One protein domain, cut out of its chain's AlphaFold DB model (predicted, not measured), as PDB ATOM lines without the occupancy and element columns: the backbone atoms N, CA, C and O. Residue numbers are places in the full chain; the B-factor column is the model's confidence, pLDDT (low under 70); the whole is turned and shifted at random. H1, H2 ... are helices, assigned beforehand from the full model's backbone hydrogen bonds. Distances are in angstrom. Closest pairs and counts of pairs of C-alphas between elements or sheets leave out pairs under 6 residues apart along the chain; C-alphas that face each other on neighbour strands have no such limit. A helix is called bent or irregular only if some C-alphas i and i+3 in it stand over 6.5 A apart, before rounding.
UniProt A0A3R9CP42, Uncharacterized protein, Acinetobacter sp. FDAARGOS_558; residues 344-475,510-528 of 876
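This is residues 344 to 475 and 510 to 528 of the 876 residues of an uncharacterized protein of Acinetobacter sp. FDAARGOS_558 (UniProt A0A3R9CP42). Two long helices, H4 and H6, stand on opposite sides of a crossed-helix body, with H2 and H5a, the first arm of the bent helix H5, between them. H1 packs across the first part of H4, H5b packs on its later part, H3 packs on it too, and the long link of residues 380 to 407 loops out to a tip near Asn 393. The printed part has 151 residues with six named helices, H1 to H6 in chain order, and no named strand; the class is all helix. It is compact, with a radius of gyration of the C-alphas of 15.2 A, and spans 41 by 39 by 30 A.

Start at H1, residues 352 to 362, which forms a helical hairpin with H2, residues 368 to 379: the closest C-alphas, of Val 358 and Pro 368, are 4.8 A apart, at a steep tilt of 41 degrees, opposite ways. Further along, H3, residues 408 to 413, touches H4, residues 422 to 444, with the C-alphas of Phe 411 and Ala 428 closest at 5.8 A; they are only just about perpendicular, at 70.1 degrees. H4 is the hub, the helix that touches most others, and its residues 422 to 430 alone touch H1, closest at the C-alphas of Ile 357 and Ile 426, 6.2 A. H5, residues 450 to 469, was assigned as one helix by its hydrogen bonds but is bent: C-alphas 458 and 461 are 9.1 A apart, and its arms are H5a, residues 450 to 458, and H5b, residues 461 to 469, itself irregular, with C-alphas 462 and 465 at 6.51 A. H5a touches H4 about perpendicular, at 76 degrees, with the C-alphas of Asn 436 and Leu 456 closest at 6.0 A. H5b touches H4 at a steep tilt of 46 degrees, the same way, with the C-alphas of Val 439 and Glu 461 closest at 6.6 A. H6, residues 510 to 528, touches H2 with residues 521 to 528 alone, closest at the C-alphas of Ile 373 and Ile 524, 6.3 A; H4 and H6 are apart. Every O i to N i+4 pair is within hydrogen-bond range in H2, H3, H4 and H5a, against 6 of 7 in H1, 3 of 5 in H5b and 13 of 15 in H6.

Find C-alpha 352 at (193.309, 182.602, 196.922), where H1 begins. H4 begins at C-alpha 422, (193.932, 173.643, 192.530), and runs 32.2 A. H6 runs 27.1 A and ends at C-alpha 528, (201.445, 193.077, 187.819).

The C-alphas of Asn 393 and Asn 445 are the two farthest apart, at 44.5 A. Residues 476 to 509 are not printed, and C-alphas 475 and 510 are 6.0 A apart across the cut. The link from H2 to H3 is long. Mean pLDDT of the printed part is 79.8, with residues 344 to 352, 391 to 394, 397, 511 and 527 to 528 under 70.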
ATOM      1  N   THR A 344     202.334 190.842 199.062       49.69
ATOM      2  CA  THR A 344     201.745 192.040 199.687       49.69
ATOM      3  C   THR A 344     200.834 192.850 198.762       49.69
ATOM      4  O   THR A 344     200.160 193.763 199.233       49.69
ATOM      5  N   ASN A 345     200.766 192.530 197.464       53.34
ATOM      6  CA  ASN A 345     199.860 193.212 196.537       53.34
ATOM      7  C   ASN A 345     198.378 192.846 196.836       53.34
ATOM      8  O   ASN A 345     198.011 191.664 196.766       53.34
ATOM      9  N   PRO A 346     197.486 193.823 197.112       54.81
ATOM     10  CA  PRO A 346     196.091 193.565 197.488       54.81
ATOM     11  C   PRO A 346     195.233 192.970 196.358       54.81
ATOM     12  O   PRO A 346     194.150 192.437 196.622       54.81
ATOM     13  N   VAL A 347     195.712 192.968 195.104       51.34
ATOM     14  CA  VAL A 347     195.116 192.182 194.005       51.34
ATOM     15  C   VAL A 347     195.069 190.686 194.364       51.34
ATOM     16  O   VAL A 347     194.157 189.977 193.924       51.34
ATOM     17  N   PHE A 348     195.998 190.206 195.200       55.00
ATOM     18  CA  PHE A 348     196.120 188.805 195.611       55.00
ATOM     19  C   PHE A 348     195.309 188.429 196.859       55.00
ATOM     20  O   PHE A 348     195.104 187.243 197.112       55.00
ATOM     21  N   ASP A 349     194.785 189.395 197.617       55.47
ATOM     22  CA  ASP A 349     194.054 189.115 198.863       55.47
ATOM     23  C   ASP A 349     192.616 188.629 198.637       55.47
ATOM     24  O   ASP A 349     192.030 187.978 199.500       55.47
ATOM     25  N   LYS A 350     192.057 188.872 197.446       57.56
ATOM     26  CA  LYS A 350     190.714 188.410 197.049       57.56
ATOM     27  C   LYS A 350     190.729 187.138 196.186       57.56
ATOM     28  O   LYS A 350     189.662 186.646 195.825       57.56
ATOM     29  N   LYS A 351     191.913 186.621 195.821       68.62
ATOM     30  CA  LYS A 351     192.100 185.591 194.780       68.62
ATOM     31  C   LYS A 351     193.004 184.443 195.281       68.62
ATOM     32  O   LYS A 351     194.185 184.419 194.960       68.62
ATOM     33  N   PRO A 352     192.492 183.469 196.055       65.19
ATOM     34  CA  PRO A 352     193.309 182.602 196.922       65.19
ATOM     35  C   PRO A 352     194.400 181.781 196.210       65.19
ATOM     36  O   PRO A 352     195.418 181.462 196.819       65.19
ATOM     37  N   TRP A 353     194.224 181.456 194.927       80.69
ATOM     38  CA  TRP A 353     195.176 180.638 194.171       80.69
ATOM     39  C   TRP A 353     196.376 181.409 193.612       80.69
ATOM     40  O   TRP A 353     197.376 180.778 193.273       80.69
ATOM     41  N   THR A 354     196.334 182.745 193.553       77.75
ATOM     42  CA  THR A 354     197.452 183.547 193.024       77.75
ATOM     43  C   THR A 354     198.706 183.396 193.881       77.75
ATOM     44  O   THR A 354     199.788 183.175 193.342       77.75
ATOM     45  N   LYS A 355     198.561 183.414 195.216       78.38
ATOM     46  CA  LYS A 355     199.677 183.222 196.160       78.38
ATOM     47  C   LYS A 355     200.326 181.848 195.982       78.38
ATOM     48  O   LYS A 355     201.549 181.744 195.945       78.38
ATOM     49  N   THR A 356     199.518 180.803 195.803       79.88
ATOM     50  CA  THR A 356     200.008 179.434 195.586       79.88
ATOM     51  C   THR A 356     200.721 179.286 194.241       79.88
ATOM     52  O   THR A 356     201.773 178.653 194.189       79.88
ATOM     53  N   ILE A 357     200.198 179.891 193.165       80.50
ATOM     54  CA  ILE A 357     200.850 179.895 191.841       80.50
ATOM     55  C   ILE A 357     202.235 180.533 191.933       80.50
ATOM     56  O   ILE A 357     203.211 179.935 191.491       80.50
ATOM     57  N   VAL A 358     202.318 181.710 192.553       79.75
ATOM     58  CA  VAL A 358     203.566 182.455 192.741       79.75
ATOM     59  C   VAL A 358     204.579 181.639 193.540       79.75
ATOM     60  O   VAL A 358     205.711 181.453 193.104       79.75
ATOM     61  N   GLN A 359     204.162 181.081 194.679       77.12
ATOM     62  CA  GLN A 359     205.020 180.251 195.530       77.12
ATOM     63  C   GLN A 359     205.547 179.010 194.812       77.12
ATOM     64  O   GLN A 359     206.731 178.697 194.917       77.12
ATOM     65  N   GLU A 360     204.690 178.293 194.090       81.00
ATOM     66  CA  GLU A 360     205.094 177.081 193.378       81.00
ATOM     67  C   GLU A 360     205.935 177.372 192.130       81.00
ATOM     68  O   GLU A 360     206.825 176.582 191.819       81.00
ATOM     69  N   ALA A 361     205.701 178.494 191.440       78.94
ATOM     70  CA  ALA A 361     206.518 178.932 190.309       78.94
ATOM     71  C   ALA A 361     207.943 179.285 190.761       78.94
ATOM     72  O   ALA A 361     208.911 178.740 190.225       78.94
ATOM     73  N   SER A 362     208.079 180.091 191.818       77.38
ATOM     74  CA  SER A 362     209.387 180.503 192.344       77.38
ATOM     75  C   SER A 362     210.231 179.334 192.818       77.38
ATOM     76  O   SER A 362     211.402 179.244 192.461       77.38
ATOM     77  N   LYS A 363     209.625 178.374 193.535       77.38
ATOM     78  CA  LYS A 363     210.311 177.144 193.973       77.38
ATOM     79  C   LYS A 363     210.931 176.352 192.818       77.38
ATOM     80  O   LYS A 363     211.835 175.556 193.046       77.38
ATOM     81  N   ARG A 364     210.416 176.520 191.598       77.94
ATOM     82  CA  ARG A 364     210.872 175.820 190.389       77.94
ATOM     83  C   ARG A 364     211.772 176.683 189.502       77.94
ATOM     84  O   ARG A 364     212.165 176.233 188.431       77.94
ATOM     85  N   GLY A 365     212.089 177.913 189.918       74.50
ATOM     86  CA  GLY A 365     212.822 178.874 189.092       74.50
ATOM     87  C   GLY A 365     212.033 179.352 187.868       74.50
ATOM     88  O   GLY A 365     212.630 179.778 186.883       74.50
ATOM     89  N   ILE A 366     210.699 179.256 187.902       78.88
ATOM     90  CA  ILE A 366     209.803 179.804 186.878       78.88
ATOM     91  C   ILE A 366     209.485 181.250 187.254       78.88
ATOM     92  O   ILE A 366     209.207 181.526 188.419       78.88
ATOM     93  N   ASN A 367     209.475 182.155 186.270       76.50
ATOM     94  CA  ASN A 367     209.059 183.538 186.489       76.50
ATOM     95  C   ASN A 367     207.613 183.580 187.039       76.50
ATOM     96  O   ASN A 367     206.678 183.184 186.332       76.50
ATOM     97  N   PRO A 368     207.403 184.047 188.283       74.50
ATOM     98  CA  PRO A 368     206.087 184.017 188.921       74.50
ATOM     99  C   PRO A 368     205.072 184.922 188.231       74.50
ATOM    100  O   PRO A 368     203.883 184.602 188.207       74.50
ATOM    101  N   VAL A 369     205.541 186.026 187.643       77.75
ATOM    102  CA  VAL A 369     204.704 186.984 186.916       77.75
ATOM    103  C   VAL A 369     204.174 186.345 185.634       77.75
ATOM    104  O   VAL A 369     202.972 186.386 185.389       77.75
ATOM    105  N   ASP A 370     205.020 185.643 184.877       80.56
ATOM    106  CA  ASP A 370     204.593 184.936 183.661       80.56
ATOM    107  C   ASP A 370     203.565 183.838 183.983       80.56
ATOM    108  O   ASP A 370     202.541 183.713 183.309       80.56
ATOM    109  N   ALA A 371     203.786 183.070 185.056       79.94
ATOM    110  CA  ALA A 371     202.841 182.048 185.504       79.94
ATOM    111  C   ALA A 371     201.481 182.645 185.919       79.94
ATOM    112  O   ALA A 371     200.429 182.073 185.613       79.94
ATOM    113  N   LEU A 372     201.492 183.805 186.584       83.06
ATOM    114  CA  LEU A 372     200.283 184.542 186.943       83.06
ATOM    115  C   LEU A 372     199.547 185.086 185.720       83.06
ATOM    116  O   LEU A 372     198.330 184.929 185.651       83.06
ATOM    117  N   ILE A 373     200.254 185.695 184.766       82.50
ATOM    118  CA  ILE A 373     199.659 186.258 183.547       82.50
ATOM    119  C   ILE A 373     198.996 185.154 182.724       82.50
ATOM    120  O   ILE A 373     197.850 185.309 182.305       82.50
ATOM    121  N   ILE A 374     199.660 184.007 182.549       80.69
ATOM    122  CA  ILE A 374     199.071 182.863 181.841       80.69
ATOM    123  C   ILE A 374     197.800 182.399 182.561       80.69
ATOM    124  O   ILE A 374     196.753 182.253 181.935       80.69
ATOM    125  N   SER A 375     197.838 182.235 183.886       83.88
ATOM    126  CA  SER A 375     196.643 181.842 184.642       83.88
ATOM    127  C   SER A 375     195.525 182.895 184.582       83.88
ATOM    128  O   SER A 375     194.338 182.562 184.505       83.88
ATOM    129  N   HIS A 376     195.880 184.180 184.539       85.25
ATOM    130  CA  HIS A 376     194.935 185.274 184.347       85.25
ATOM    131  C   HIS A 376     194.261 185.184 182.974       85.25
ATOM    132  O   HIS A 376     193.033 185.244 182.893       85.25
ATOM    133  N   LEU A 377     195.040 185.015 181.903       80.75
ATOM    134  CA  LEU A 377     194.553 184.895 180.527       80.75
ATOM    135  C   LEU A 377     193.558 183.744 180.372       80.75
ATOM    136  O   LEU A 377     192.500 183.923 179.761       80.75
ATOM    137  N   GLU A 378     193.877 182.603 180.978       80.38
ATOM    138  CA  GLU A 378     193.096 181.369 180.899       80.38
ATOM    139  C   GLU A 378     191.813 181.399 181.753       80.38
ATOM    140  O   GLU A 378     190.802 180.771 181.425       80.38
ATOM    141  N   THR A 379     191.804 182.171 182.842       79.44
ATOM    142  CA  THR A 379     190.647 182.258 183.751       79.44
ATOM    143  C   THR A 379     189.845 183.554 183.631       79.44
ATOM    144  O   THR A 379     188.877 183.743 184.372       79.44
ATOM    145  N   GLY A 380     190.249 184.472 182.749       76.19
ATOM    146  CA  GLY A 380     189.687 185.825 182.687       76.19
ATOM    147  C   GLY A 380     189.911 186.615 183.983       76.19
ATOM    148  O   GLY A 380     189.021 187.328 184.435       76.19
ATOM    149  N   GLY A 381     191.054 186.403 184.641       75.62
ATOM    150  CA  GLY A 381     191.429 187.063 185.895       75.62
ATOM    151  C   GLY A 381     190.687 186.584 187.150       75.62
ATOM    152  O   GLY A 381     190.877 187.184 188.216       75.62
ATOM    153  N   THR A 382     189.867 185.525 187.055       80.44
ATOM    154  CA  THR A 382     189.095 184.963 188.184       80.44
ATOM    155  C   THR A 382     189.886 183.978 189.043       80.44
ATOM    156  O   THR A 382     189.565 183.821 190.220       80.44
ATOM    157  N   PHE A 383     190.910 183.320 188.484       82.69
ATOM    158  CA  PHE A 383     191.698 182.272 189.152       82.69
ATOM    159  C   PHE A 383     190.826 181.181 189.797       82.69
ATOM    160  O   PHE A 383     191.108 180.688 190.889       82.69
ATOM    161  N   SER A 384     189.731 180.812 189.129       83.00
ATOM    162  CA  SER A 384     188.860 179.729 189.579       83.00
ATOM    163  C   SER A 384     189.419 178.365 189.170       83.00
ATOM    164  O   SER A 384     189.848 178.173 188.035       83.00
ATOM    165  N   THR A 385     189.356 177.380 190.066       85.06
ATOM    166  CA  THR A 385     189.736 175.988 189.766       85.06
ATOM    167  C   THR A 385     188.645 175.220 189.021       85.06
ATOM    168  O   THR A 385     188.894 174.129 188.517       85.06
ATOM    169  N   SER A 386     187.433 175.764 188.927       83.31
ATOM    170  CA  SER A 386     186.281 175.096 188.311       83.31
ATOM    171  C   SER A 386     185.830 175.741 187.004       83.31
ATOM    172  O   SER A 386     184.853 175.289 186.407       83.31
ATOM    173  N   ILE A 387     186.513 176.797 186.551       83.25
ATOM    174  CA  ILE A 387     186.167 177.459 185.296       83.25
ATOM    175  C   ILE A 387     186.397 176.516 184.116       83.25
ATOM    176  O   ILE A 387     187.413 175.830 184.040       83.25
ATOM    177  N   GLN A 388     185.429 176.487 183.207       84.00
ATOM    178  CA  GLN A 388     185.463 175.704 181.978       84.00
ATOM    179  C   GLN A 388     184.864 176.543 180.848       84.00
ATOM    180  O   GLN A 388     183.914 177.297 181.101       84.00
ATOM    181  N   PRO A 389     185.372 176.430 179.613       77.50
ATOM    182  CA  PRO A 389     184.847 177.186 178.489       77.50
ATOM    183  C   PRO A 389     183.467 176.651 178.094       77.50
ATOM    184  O   PRO A 389     183.304 175.465 177.792       77.50
ATOM    185  N   LYS A 390     182.470 177.539 178.093       75.44
ATOM    186  CA  LYS A 390     181.078 177.229 177.744       75.44
ATOM    187  C   LYS A 390     180.634 177.996 176.502       75.44
ATOM    188  O   LYS A 390     181.001 179.155 176.322       75.44
ATOM    189  N   GLY A 391     179.850 177.339 175.653       62.38
ATOM    190  CA  GLY A 391     179.218 177.916 174.472       62.38
ATOM    191  C   GLY A 391     178.018 178.787 174.834       62.38
ATOM    192  O   GLY A 391     177.606 178.856 175.993       62.38
ATOM    193  N   ARG A 392     177.420 179.429 173.823       56.50
ATOM    194  CA  ARG A 392     176.235 180.298 173.992       56.50
ATOM    195  C   ARG A 392     175.045 179.568 174.622       56.50
ATOM    196  O   ARG A 392     174.258 180.196 175.317       56.50
ATOM    197  N   ASN A 393     174.958 178.250 174.438       57.72
ATOM    198  CA  ASN A 393     173.881 177.417 174.976       57.72
ATOM    199  C   ASN A 393     174.262 176.730 176.300       57.72
ATOM    200  O   ASN A 393     173.554 175.843 176.773       57.72
ATOM    201  N   GLY A 394     175.404 177.096 176.891       64.31
ATOM    202  CA  GLY A 394     175.907 176.508 178.132       64.31
ATOM    203  C   GLY A 394     176.606 175.152 177.977       64.31
ATOM    204  O   GLY A 394     177.050 174.600 178.985       64.31
ATOM    205  N   GLU A 395     176.748 174.625 176.753       72.88
ATOM    206  CA  GLU A 395     177.516 173.398 176.498       72.88
ATOM    207  C   GLU A 395     179.024 173.608 176.692       72.88
ATOM    208  O   GLU A 395     179.545 174.694 176.444       72.88
ATOM    209  N   LEU A 396     179.749 172.579 177.135       74.19
ATOM    210  CA  LEU A 396     181.206 172.653 177.277       74.19
ATOM    211  C   LEU A 396     181.866 172.644 175.892       74.19
ATOM    212  O   LEU A 396     181.666 171.714 175.114       74.19
ATOM    213  N   LEU A 397     182.674 173.666 175.601       69.06
ATOM    214  CA  LEU A 397     183.379 173.803 174.318       69.06
ATOM    215  C   LEU A 397     184.634 172.930 174.249       69.06
ATOM    216  O   LEU A 397     185.064 172.532 173.167       69.06
ATOM    217  N   SER A 398     185.240 172.639 175.398       76.75
ATOM    218  CA  SER A 398     186.401 171.764 175.502       76.75
ATOM    219  C   SER A 398     186.506 171.171 176.906       76.75
ATOM    220  O   SER A 398     185.771 171.551 177.819       76.75
ATOM    221  N   SER A 399     187.442 170.237 177.083       81.25
ATOM    222  CA  SER A 399     187.793 169.724 178.406       81.25
ATOM    223  C   SER A 399     188.752 170.634 179.169       81.25
ATOM    224  O   SER A 399     189.273 170.219 180.195       81.25
ATOM    225  N   ALA A 400     189.045 171.843 178.692       81.62
ATOM    226  CA  ALA A 400     189.869 172.784 179.437       81.62
ATOM    227  C   ALA A 400     189.205 173.109 180.788       81.62
ATOM    228  O   ALA A 400     188.000 173.367 180.848       81.62
ATOM    229  N   THR A 401     189.980 173.031 181.873       82.50
ATOM    230  CA  THR A 401     189.472 173.295 183.224       82.50
ATOM    231  C   THR A 401     190.513 174.018 184.067       82.50
ATOM    232  O   THR A 401     191.684 173.629 184.090       82.50
ATOM    233  N   GLY A 402     190.046 174.993 184.844       82.81
ATOM    234  CA  GLY A 402     190.746 175.520 186.006       82.81
ATOM    235  C   GLY A 402     191.856 176.517 185.691       82.81
ATOM    236  O   GLY A 402     191.852 177.170 184.652       82.81
ATOM    237  N   LEU A 403     192.815 176.625 186.613       84.25
ATOM    238  CA  LEU A 403     193.762 177.745 186.708       84.25
ATOM    239  C   LEU A 403     194.626 177.978 185.462       84.25
ATOM    240  O   LEU A 403     195.007 179.112 185.204       84.25
ATOM    241  N   PHE A 404     194.925 176.926 184.704       86.19
ATOM    242  CA  PHE A 404     195.731 176.984 183.479       86.19
ATOM    243  C   PHE A 404     194.990 176.388 182.275       86.19
ATOM    244  O   PHE A 404     195.634 176.006 181.307       86.19
ATOM    245  N   GLN A 405     193.665 176.195 182.375       83.75
ATOM    246  CA  GLN A 405     192.804 175.660 181.304       83.75
ATOM    247  C   GLN A 405     193.379 174.444 180.552       83.75
ATOM    248  O   GLN A 405     193.181 174.245 179.354       83.75
ATOM    249  N   THR A 406     194.083 173.557 181.258       82.31
ATOM    250  CA  THR A 406     194.709 172.396 180.618       82.31
ATOM    251  C   THR A 406     193.649 171.395 180.155       82.31
ATOM    252  O   THR A 406     192.764 171.022 180.929       82.31
ATOM    253  N   LEU A 407     193.757 170.903 178.917       85.75
ATOM    254  CA  LEU A 407     192.932 169.804 178.389       85.75
ATOM    255  C   LEU A 407     193.164 168.499 179.167       85.75
ATOM    256  O   LEU A 407     194.207 168.337 179.790       85.75
ATOM    257  N   ASP A 408     192.216 167.551 179.141       85.44
ATOM    258  CA  ASP A 408     192.324 166.285 179.907       85.44
ATOM    259  C   ASP A 408     193.609 165.514 179.589       85.44
ATOM    260  O   ASP A 408     194.334 165.084 180.487       85.44
ATOM    261  N   SER A 409     193.915 165.383 178.298       81.94
ATOM    262  CA  SER A 409     195.106 164.687 177.812       81.94
ATOM    263  C   SER A 409     196.394 165.389 178.240       81.94
ATOM    264  O   SER A 409     197.330 164.731 178.694       81.94
ATOM    265  N   THR A 410     196.441 166.720 178.139       83.38
ATOM    266  CA  THR A 410     197.590 167.522 178.571       83.38
ATOM    267  C   THR A 410     197.771 167.445 180.082       83.38
ATOM    268  O   THR A 410     198.883 167.204 180.540       83.38
ATOM    269  N   PHE A 411     196.691 167.570 180.852       85.12
ATOM    270  CA  PHE A 411     196.713 167.496 182.310       85.12
ATOM    271  C   PHE A 411     197.276 166.155 182.796       85.12
ATOM    272  O   PHE A 411     198.217 166.133 183.588       85.12
ATOM    273  N   ALA A 412     196.785 165.041 182.244       89.75
ATOM    274  CA  ALA A 412     197.292 163.707 182.563       89.75
ATOM    275  C   ALA A 412     198.761 163.527 182.142       89.75
ATOM    276  O   ALA A 412     199.575 163.023 182.917       89.75
ATOM    277  N   ARG A 413     199.133 163.986 180.938       89.62
ATOM    278  CA  ARG A 413     200.513 163.905 180.425       89.62
ATOM    279  C   ARG A 413     201.502 164.706 181.274       89.62
ATOM    280  O   ARG A 413     202.652 164.304 181.403       89.62
ATOM    281  N   MET A 414     201.054 165.812 181.863       90.81
ATOM    282  CA  MET A 414     201.851 166.655 182.760       90.81
ATOM    283  C   MET A 414     201.830 166.166 184.218       90.81
ATOM    284  O   MET A 414     202.344 166.845 185.107       90.81
ATOM    285  N   GLY A 415     201.273 164.979 184.481       88.81
ATOM    286  CA  GLY A 415     201.279 164.342 185.798       88.81
ATOM    287  C   GLY A 415     200.184 164.827 186.749       88.81
ATOM    288  O   GLY A 415     200.289 164.593 187.955       88.81
ATOM    289  N   GLY A 416     199.154 165.502 186.232       86.50
ATOM    290  CA  GLY A 416     197.966 165.878 186.989       86.50
ATOM    291  C   GLY A 416     197.136 164.655 187.388       86.50
ATOM    292  O   GLY A 416     197.001 163.709 186.609       86.50
ATOM    293  N   LYS A 417     196.590 164.662 188.611       89.88
ATOM    294  CA  LYS A 417     195.767 163.563 189.144       89.88
ATOM    295  C   LYS A 417     194.303 163.973 189.256       89.88
ATOM    296  O   LYS A 417     193.466 163.409 188.558       89.88
ATOM    297  N   ASN A 418     193.992 164.967 190.089       88.88
ATOM    298  CA  ASN A 418     192.644 165.501 190.239       88.88
ATOM    299  C   ASN A 418     192.494 166.836 189.504       88.88
ATOM    300  O   ASN A 418     193.036 167.860 189.907       88.88
ATOM    301  N   LYS A 419     191.691 166.834 188.440       82.06
ATOM    302  CA  LYS A 419     191.506 167.995 187.570       82.06
ATOM    303  C   LYS A 419     190.709 169.143 188.190       82.06
ATOM    304  O   LYS A 419     190.686 170.216 187.606       82.06
ATOM    305  N   PHE A 420     190.085 168.958 189.350       85.06
ATOM    306  CA  PHE A 420     189.380 170.025 190.075       85.06
ATOM    307  C   PHE A 420     190.119 170.473 191.343       85.06
ATOM    308  O   PHE A 420     189.660 171.386 192.029       85.06
ATOM    309  N   ASP A 421     191.260 169.852 191.653       87.31
ATOM    310  CA  ASP A 421     192.126 170.275 192.747       87.31
ATOM    311  C   ASP A 421     193.096 171.359 192.262       87.31
ATOM    312  O   ASP A 421     193.823 171.174 191.286       87.31
ATOM    313  N   GLY A 422     193.105 172.509 192.940       85.00
ATOM    314  CA  GLY A 422     193.932 173.643 192.530       85.00
ATOM    315  C   GLY A 422     195.434 173.371 192.620       85.00
ATOM    316  O   GLY A 422     196.180 173.855 191.776       85.00
ATOM    317  N   ASN A 423     195.899 172.546 193.564       87.00
ATOM    318  CA  ASN A 423     197.325 172.227 193.675       87.00
ATOM    319  C   ASN A 423     197.776 171.293 192.549       87.00
ATOM    320  O   ASN A 423     198.835 171.510 191.956       87.00
ATOM    321  N   ASP A 424     196.964 170.291 192.207       88.38
ATOM    322  CA  ASP A 424     197.229 169.431 191.053       88.38
ATOM    323  C   ASP A 424     197.164 170.221 189.734       88.38
ATOM    324  O   ASP A 424     198.001 170.001 188.854       88.38
ATOM    325  N   GLN A 425     196.240 171.184 189.604       87.19
ATOM    326  CA  GLN A 425     196.184 172.129 188.478       87.19
ATOM    327  C   GLN A 425     197.444 172.981 188.361       87.19
ATOM    328  O   GLN A 425     198.012 173.068 187.275       87.19
ATOM    329  N   ILE A 426     197.908 173.576 189.462       88.00
ATOM    330  CA  ILE A 426     199.133 174.385 189.479       88.00
ATOM    331  C   ILE A 426     200.335 173.520 189.116       88.00
ATOM    332  O   ILE A 426     201.135 173.890 188.261       88.00
ATOM    333  N   LYS A 427     200.445 172.327 189.703       89.38
ATOM    334  CA  LYS A 427     201.551 171.416 189.416       89.38
ATOM    335  C   LYS A 427     201.585 171.002 187.949       89.38
ATOM    336  O   LYS A 427     202.657 171.058 187.350       89.38
ATOM    337  N   ALA A 428     200.448 170.601 187.382       87.44
ATOM    338  CA  ALA A 428     200.357 170.215 185.978       87.44
ATOM    339  C   ALA A 428     200.573 171.411 185.034       87.44
ATOM    340  O   ALA A 428     201.252 171.263 184.020       87.44
ATOM    341  N   GLY A 429     200.055 172.594 185.376       86.19
ATOM    342  CA  GLY A 429     200.240 173.830 184.613       86.19
ATOM    343  C   GLY A 429     201.699 174.286 184.561       86.19
ATOM    344  O   GLY A 429     202.218 174.556 183.481       86.19
ATOM    345  N   LEU A 430     202.404 174.280 185.697       89.75
ATOM    346  CA  LEU A 430     203.831 174.619 185.754       89.75
ATOM    347  C   LEU A 430     204.713 173.556 185.080       89.75
ATOM    348  O   LEU A 430     205.677 173.897 184.402       89.75
ATOM    349  N   ASN A 431     204.350 172.271 185.171       89.81
ATOM    350  CA  ASN A 431     205.015 171.228 184.381       89.81
ATOM    351  C   ASN A 431     204.831 171.470 182.873       89.81
ATOM    352  O   ASN A 431     205.758 171.251 182.091       89.81
ATOM    353  N   TYR A 432     203.651 171.942 182.459       90.06
ATOM    354  CA  TYR A 432     203.390 172.296 181.066       90.06
ATOM    355  C   TYR A 432     204.199 173.517 180.621       90.06
ATOM    356  O   TYR A 432     204.734 173.517 179.515       90.06
ATOM    357  N   TYR A 433     204.356 174.513 181.495       89.00
ATOM    358  CA  TYR A 433     205.227 175.666 181.269       89.00
ATOM    359  C   TYR A 433     206.675 175.231 180.990       89.00
ATOM    360  O   TYR A 433     207.247 175.585 179.961       89.00
ATOM    361  N   GLU A 434     207.254 174.395 181.857       88.75
ATOM    362  CA  GLU A 434     208.614 173.868 181.674       88.75
ATOM    363  C   GLU A 434     208.747 173.003 180.415       88.75
ATOM    364  O   GLU A 434     209.768 173.057 179.720       88.75
ATOM    365  N   HIS A 435     207.730 172.188 180.113       90.56
ATOM    366  CA  HIS A 435     207.682 171.389 178.887       90.56
ATOM    367  C   HIS A 435     207.716 172.288 177.651       90.56
ATOM    368  O   HIS A 435     208.546 172.084 176.767       90.56
ATOM    369  N   ASN A 436     206.889 173.332 177.622       86.69
ATOM    370  CA  ASN A 436     206.863 174.298 176.530       86.69
ATOM    371  C   ASN A 436     208.182 175.067 176.418       86.69
ATOM    372  O   ASN A 436     208.671 175.256 175.308       86.69
ATOM    373  N   ALA A 437     208.830 175.417 177.532       86.38
ATOM    374  CA  ALA A 437     210.152 176.040 177.499       86.38
ATOM    375  C   ALA A 437     211.210 175.131 176.860       86.38
ATOM    376  O   ALA A 437     212.026 175.586 176.058       86.38
ATOM    377  N   LYS A 438     211.168 173.823 177.142       90.25
ATOM    378  CA  LYS A 438     212.045 172.833 176.494       90.25
ATOM    379  C   LYS A 438     211.760 172.706 174.995       90.25
ATOM    380  O   LYS A 438     212.706 172.679 174.209       90.25
ATOM    381  N   VAL A 439     210.485 172.657 174.601       88.38
ATOM    382  CA  VAL A 439     210.075 172.626 173.185       88.38
ATOM    383  C   VAL A 439     210.523 173.895 172.462       88.38
ATOM    384  O   VAL A 439     211.050 173.826 171.358       88.38
ATOM    385  N   PHE A 440     210.383 175.063 173.081       88.81
ATOM    386  CA  PHE A 440     210.842 176.311 172.486       88.81
ATOM    387  C   PHE A 440     212.358 176.296 172.254       88.81
ATOM    388  O   PHE A 440     212.821 176.524 171.135       88.81
ATOM    389  N   ARG A 441     213.141 175.948 173.283       89.38
ATOM    390  CA  ARG A 441     214.608 175.878 173.186       89.38
ATOM    391  C   ARG A 441     215.069 174.951 172.064       89.38
ATOM    392  O   ARG A 441     215.996 175.305 171.341       89.38
ATOM    393  N   SER A 442     214.410 173.806 171.868       91.94
ATOM    394  CA  SER A 442     214.772 172.872 170.791       91.94
ATOM    395  C   SER A 442     214.509 173.431 169.385       91.94
ATOM    396  O   SER A 442     215.168 173.020 168.432       91.94
ATOM    397  N   HIS A 443     213.581 174.383 169.245       89.81
ATOM    398  CA  HIS A 443     213.221 174.984 167.963       89.81
ATOM    399  C   HIS A 443     213.904 176.323 167.661       89.81
ATOM    400  O   HIS A 443     214.000 176.647 166.471       89.81
ATOM    401  N   PHE A 444     214.332 177.074 168.683       86.62
ATOM    402  CA  PHE A 444     214.832 178.454 168.561       86.62
ATOM    403  C   PHE A 444     216.216 178.693 169.187       86.62
ATOM    404  O   PHE A 444     216.771 179.771 169.009       86.62
ATOM    405  N   ASN A 445     216.787 177.709 169.893       89.38
ATOM    406  CA  ASN A 445     218.121 177.774 170.506       89.38
ATOM    407  C   ASN A 445     218.352 178.986 171.437       89.38
ATOM    408  O   ASN A 445     219.467 179.490 171.553       89.38
ATOM    409  N   ARG A 446     217.292 179.452 172.102       88.38
ATOM    410  CA  ARG A 446     217.330 180.473 173.156       88.38
ATOM    411  C   ARG A 446     216.211 180.236 174.165       88.38
ATOM    412  O   ARG A 446     215.306 179.437 173.906       88.38
ATOM    413  N   ASP A 447     216.261 180.947 175.284       77.31
ATOM    414  CA  ASP A 447     215.159 180.970 176.240       77.31
ATOM    415  C   ASP A 447     213.946 181.737 175.680       77.31
ATOM    416  O   ASP A 447     214.121 182.751 174.989       77.31
ATOM    417  N   PRO A 448     212.716 181.243 175.915       81.44
ATOM    418  CA  PRO A 448     211.503 181.968 175.553       81.44
ATOM    419  C   PRO A 448     211.166 183.058 176.569       81.44
ATOM    420  O   PRO A 448     211.426 182.902 177.762       81.44
ATOM    421  N   ASN A 449     210.490 184.110 176.108       83.06
ATOM    422  CA  ASN A 449     209.769 185.020 177.001       83.06
ATOM    423  C   ASN A 449     208.370 184.464 177.370       83.06
ATOM    424  O   ASN A 449     207.906 183.467 176.804       83.06
ATOM    425  N   GLY A 450     207.683 185.104 178.322       76.31
ATOM    426  CA  GLY A 450     206.370 184.658 178.804       76.31
ATOM    427  C   GLY A 450     205.282 184.596 177.719       76.31
ATOM    428  O   GLY A 450     204.534 183.619 177.657       76.31
ATOM    429  N   LEU A 451     205.239 185.573 176.806       81.94
ATOM    430  CA  LEU A 451     204.284 185.608 175.691       81.94
ATOM    431  C   LEU A 451     204.548 184.490 174.671       81.94
ATOM    432  O   LEU A 451     203.626 183.853 174.163       81.94
ATOM    433  N   GLU A 452     205.813 184.192 174.393       83.19
ATOM    434  CA  GLU A 452     206.205 183.080 173.529       83.19
ATOM    435  C   GLU A 452     205.807 181.734 174.125       83.19
ATOM    436  O   GLU A 452     205.283 180.865 173.420       83.19
ATOM    437  N   LEU A 453     205.972 181.579 175.439       84.25
ATOM    438  CA  LEU A 453     205.447 180.425 176.157       84.25
ATOM    439  C   LEU A 453     203.927 180.368 176.134       84.25
ATOM    440  O   LEU A 453     203.378 179.268 176.036       84.25
ATOM    441  N   TYR A 454     203.248 181.515 176.156       84.81
ATOM    442  CA  TYR A 454     201.804 181.572 175.989       84.81
ATOM    443  C   TYR A 454     201.365 181.102 174.597       84.81
ATOM    444  O   TYR A 454     200.421 180.322 174.492       84.81
ATOM    445  N   TYR A 455     202.087 181.443 173.525       85.19
ATOM    446  CA  TYR A 455     201.792 180.892 172.196       85.19
ATOM    447  C   TYR A 455     201.965 179.373 172.134       85.19
ATOM    448  O   TYR A 455     201.156 178.692 171.504       85.19
ATOM    449  N   LEU A 456     202.976 178.816 172.808       83.56
ATOM    450  CA  LEU A 456     203.119 177.361 172.929       83.56
ATOM    451  C   LEU A 456     202.038 176.746 173.824       83.56
ATOM    452  O   LEU A 456     201.591 175.633 173.561       83.56
ATOM    453  N   HIS A 457     201.595 177.454 174.862       83.94
ATOM    454  CA  HIS A 457     200.492 177.026 175.714       83.94
ATOM    455  C   HIS A 457     199.193 176.926 174.907       83.94
ATOM    456  O   HIS A 457     198.526 175.890 174.946       83.94
ATOM    457  N   PHE A 458     198.908 177.966 174.125       84.38
ATOM    458  CA  PHE A 458     197.676 178.160 173.373       84.38
ATOM    459  C   PHE A 458     197.604 177.307 172.096       84.38
ATOM    460  O   PHE A 458     196.631 176.585 171.882       84.38
ATOM    461  N   PHE A 459     198.646 177.324 171.259       81.00
ATOM    462  CA  PHE A 459     198.692 176.548 170.008       81.00
ATOM    463  C   PHE A 459     199.293 175.144 170.175       81.00
ATOM    464  O   PHE A 459     199.290 174.339 169.238       81.00
ATOM    465  N   GLY A 460     199.801 174.830 171.366       80.19
ATOM    466  CA  GLY A 460     200.435 173.558 171.687       80.19
ATOM    467  C   GLY A 460     201.841 173.402 171.102       80.19
ATOM    468  O   GLY A 460     202.313 174.195 170.288       80.19
ATOM    469  N   GLU A 461     202.499 172.304 171.475       80.94
ATOM    470  CA  GLU A 461     203.879 171.979 171.073       80.94
ATOM    471  C   GLU A 461     204.084 171.843 169.553       80.94
ATOM    472  O   GLU A 461     205.193 172.030 169.064       80.94
ATOM    473  N   GLY A 462     203.023 171.530 168.798       78.50
ATOM    474  CA  GLY A 462     203.070 171.437 167.335       78.50
ATOM    475  C   GLY A 462     202.758 172.751 166.619       78.50
ATOM    476  O   GLY A 462     203.369 173.041 165.594       78.50
ATOM    477  N   GLY A 463     201.814 173.542 167.140       78.38
ATOM    478  CA  GLY A 463     201.373 174.786 166.507       78.38
ATOM    479  C   GLY A 463     202.211 175.995 166.903       78.38
ATOM    480  O   GLY A 463     202.552 176.798 166.040       78.38
ATOM    481  N   GLY A 464     202.619 176.092 168.171       82.69
ATOM    482  CA  GLY A 464     203.380 177.225 168.705       82.69
ATOM    483  C   GLY A 464     204.660 177.522 167.918       82.69
ATOM    484  O   GLY A 464     204.804 178.635 167.414       82.69
ATOM    485  N   PRO A 465     205.567 176.545 167.713       85.12
ATOM    486  CA  PRO A 465     206.783 176.769 166.934       85.12
ATOM    487  C   PRO A 465     206.516 177.128 165.468       85.12
ATOM    488  O   PRO A 465     207.254 177.923 164.894       85.12
ATOM    489  N   VAL A 466     205.475 176.555 164.855       86.75
ATOM    490  CA  VAL A 466     205.109 176.842 163.458       86.75
ATOM    491  C   VAL A 466     204.557 178.260 163.325       86.75
ATOM    492  O   VAL A 466     204.953 178.977 162.412       86.75
ATOM    493  N   PHE A 467     203.702 178.680 164.259       86.88
ATOM    494  CA  PHE A 467     203.169 180.037 164.344       86.88
ATOM    495  C   PHE A 467     204.276 181.075 164.573       86.88
ATOM    496  O   PHE A 467     204.341 182.082 163.877       86.88
ATOM    497  N   LEU A 468     205.194 180.802 165.501       85.25
ATOM    498  CA  LEU A 468     206.305 181.697 165.823       85.25
ATOM    499  C   LEU A 468     207.324 181.835 164.681       85.25
ATOM    500  O   LEU A 468     207.892 182.908 164.507       85.25
ATOM    501  N   LYS A 469     207.542 180.776 163.890       88.06
ATOM    502  CA  LYS A 469     208.436 180.797 162.714       88.06
ATOM    503  C   LYS A 469     207.802 181.403 161.465       88.06
ATOM    504  O   LYS A 469     208.518 181.663 160.502       88.06
ATOM    505  N   ALA A 470     206.484 181.558 161.445       84.00
ATOM    506  CA  ALA A 470     205.791 182.107 160.293       84.00
ATOM    507  C   ALA A 470     206.015 183.615 160.169       84.00
ATOM    508  O   ALA A 470     206.153 184.320 161.176       84.00
ATOM    509  N   LYS A 471     206.037 184.094 158.923       82.19
ATOM    510  CA  LYS A 471     206.163 185.519 158.628       82.19
ATOM    511  C   LYS A 471     204.855 186.227 158.949       82.19
ATOM    512  O   LYS A 471     203.767 185.678 158.782       82.19
ATOM    513  N   ASP A 472     204.967 187.479 159.360       78.06
ATOM    514  CA  ASP A 472     203.835 188.244 159.883       78.06
ATOM    515  C   ASP A 472     202.781 188.596 158.826       78.06
ATOM    516  O   ASP A 472     201.621 188.824 159.167       78.06
ATOM    517  N   ASN A 473     203.153 188.586 157.545       81.62
ATOM    518  CA  ASN A 473     202.249 188.820 156.421       81.62
ATOM    519  C   ASN A 473     201.505 187.559 155.948       81.62
ATOM    520  O   ASN A 473     200.629 187.654 155.093       81.62
ATOM    521  N   GLU A 474     201.835 186.377 156.471       85.50
ATOM    522  CA  GLU A 474     201.155 185.141 156.088       85.50
ATOM    523  C   GLU A 474     199.778 185.053 156.746       85.50
ATOM    524  O   GLU A 474     199.622 185.373 157.925       85.50
ATOM    525  N   LEU A 475     198.772 184.574 156.009       82.00
ATOM    526  CA  LEU A 475     197.441 184.352 156.566       82.00
ATOM    527  C   LEU A 475     197.489 183.284 157.657       82.00
ATOM    528  O   LEU A 475     198.007 182.181 157.455       82.00
ATOM    529  N   VAL A 510     199.344 186.283 160.553       76.56
ATOM    530  CA  VAL A 510     200.109 185.890 161.745       76.56
ATOM    531  C   VAL A 510     200.544 187.110 162.556       76.56
ATOM    532  O   VAL A 510     200.419 187.079 163.777       76.56
ATOM    533  N   GLY A 511     200.974 188.195 161.906       69.31
ATOM    534  CA  GLY A 511     201.357 189.439 162.576       69.31
ATOM    535  C   GLY A 511     200.197 190.081 163.331       69.31
ATOM    536  O   GLY A 511     200.349 190.466 164.485       69.31
ATOM    537  N   GLN A 512     199.005 190.108 162.730       72.19
ATOM    538  CA  GLN A 512     197.798 190.615 163.392       72.19
ATOM    539  C   GLN A 512     197.406 189.760 164.602       72.19
ATOM    540  O   GLN A 512     196.996 190.292 165.635       72.19
ATOM    541  N   VAL A 513     197.564 188.435 164.508       75.69
ATOM    542  CA  VAL A 513     197.334 187.535 165.646       75.69
ATOM    543  C   VAL A 513     198.388 187.759 166.735       75.69
ATOM    544  O   VAL A 513     198.013 187.853 167.901       75.69
ATOM    545  N   LYS A 514     199.674 187.914 166.385       79.56
ATOM    546  CA  LYS A 514     200.741 188.224 167.352       79.56
ATOM    547  C   LYS A 514     200.467 189.543 168.081       79.56
ATOM    548  O   LYS A 514     200.407 189.551 169.304       79.56
ATOM    549  N   ALA A 515     200.176 190.617 167.349       73.88
ATOM    550  CA  ALA A 515     199.881 191.930 167.927       73.88
ATOM    551  C   ALA A 515     198.653 191.904 168.857       73.88
ATOM    552  O   ALA A 515     198.662 192.499 169.934       73.88
ATOM    553  N   LYS A 516     197.599 191.161 168.485       80.38
ATOM    554  CA  LYS A 516     196.398 190.987 169.321       80.38
ATOM    555  C   LYS A 516     196.726 190.367 170.683       80.38
ATOM    556  O   LYS A 516     196.160 190.783 171.693       80.38
ATOM    557  N   TYR A 517     197.601 189.366 170.716       74.44
ATOM    558  CA  TYR A 517     197.982 188.695 171.961       74.44
ATOM    559  C   TYR A 517     199.075 189.419 172.728       74.44
ATOM    560  O   TYR A 517     199.045 189.386 173.950       74.44
ATOM    561  N   GLU A 518     199.981 190.104 172.042       77.00
ATOM    562  CA  GLU A 518     200.964 190.983 172.665       77.00
ATOM    563  C   GLU A 518     200.279 192.126 173.413       77.00
ATOM    564  O   GLU A 518     200.537 192.321 174.597       77.00
ATOM    565  N   LYS A 519     199.300 192.787 172.784       76.69
ATOM    566  CA  LYS A 519     198.473 193.798 173.450       76.69
ATOM    567  C   LYS A 519     197.780 193.229 174.689       76.69
ATOM    568  O   LYS A 519     197.899 193.793 175.770       76.69
ATOM    569  N   ARG A 520     197.121 192.073 174.558       73.25
ATOM    570  CA  ARG A 520     196.432 191.420 175.684       73.25
ATOM    571  C   ARG A 520     197.396 190.993 176.798       73.25
ATOM    572  O   ARG A 520     197.036 191.034 177.970       73.25
ATOM    573  N   TRP A 521     198.599 190.554 176.442       78.69
ATOM    574  CA  TRP A 521     199.646 190.202 177.395       78.69
ATOM    575  C   TRP A 521     200.127 191.435 178.151       78.69
ATOM    576  O   TRP A 521     200.158 191.402 179.375       78.69
ATOM    577  N   ASN A 522     200.415 192.530 177.447       74.56
ATOM    578  CA  ASN A 522     200.891 193.781 178.039       74.56
ATOM    579  C   ASN A 522     199.832 194.434 178.941       74.56
ATOM    580  O   ASN A 522     200.159 194.866 180.042       74.56
ATOM    581  N   GLU A 523     198.558 194.416 178.533       75.50
ATOM    582  CA  GLU A 523     197.420 194.872 179.349       75.50
ATOM    583  C   GLU A 523     197.287 194.102 180.669       75.50
ATOM    584  O   GLU A 523     196.862 194.659 181.675       75.50
ATOM    585  N   ILE A 524     197.621 192.810 180.679       71.31
ATOM    586  CA  ILE A 524     197.561 191.996 181.896       71.31
ATOM    587  C   ILE A 524     198.861 192.120 182.689       71.31
ATOM    588  O   ILE A 524     198.821 192.143 183.915       71.31
ATOM    589  N   ALA A 525     200.008 192.223 182.019       70.25
ATOM    590  CA  ALA A 525     201.305 192.415 182.652       70.25
ATOM    591  C   ALA A 525     201.371 193.740 183.424       70.25
ATOM    592  O   ALA A 525     201.946 193.766 184.510       70.25
ATOM    593  N   SER A 526     200.729 194.806 182.930       70.06
ATOM    594  CA  SER A 526     200.625 196.089 183.641       70.06
ATOM    595  C   SER A 526     199.818 195.999 184.941       70.06
ATOM    596  O   SER A 526     200.042 196.772 185.864       70.06
ATOM    597  N   LEU A 527     198.939 195.003 185.094       66.25
ATOM    598  CA  LEU A 527     198.269 194.734 186.376       66.25
ATOM    599  C   LEU A 527     199.221 194.137 187.428       66.25
ATOM    600  O   LEU A 527     198.857 194.028 188.600       66.25
ATOM    601  N   TYR A 528     200.415 193.717 187.004       63.62
ATOM    602  CA  TYR A 528     201.445 193.077 187.819       63.62
ATOM    603  C   TYR A 528     202.799 193.814 187.745       63.62
ATOM    604  O   TYR A 528     203.794 193.295 188.250       63.62
TER     605      TYR A 528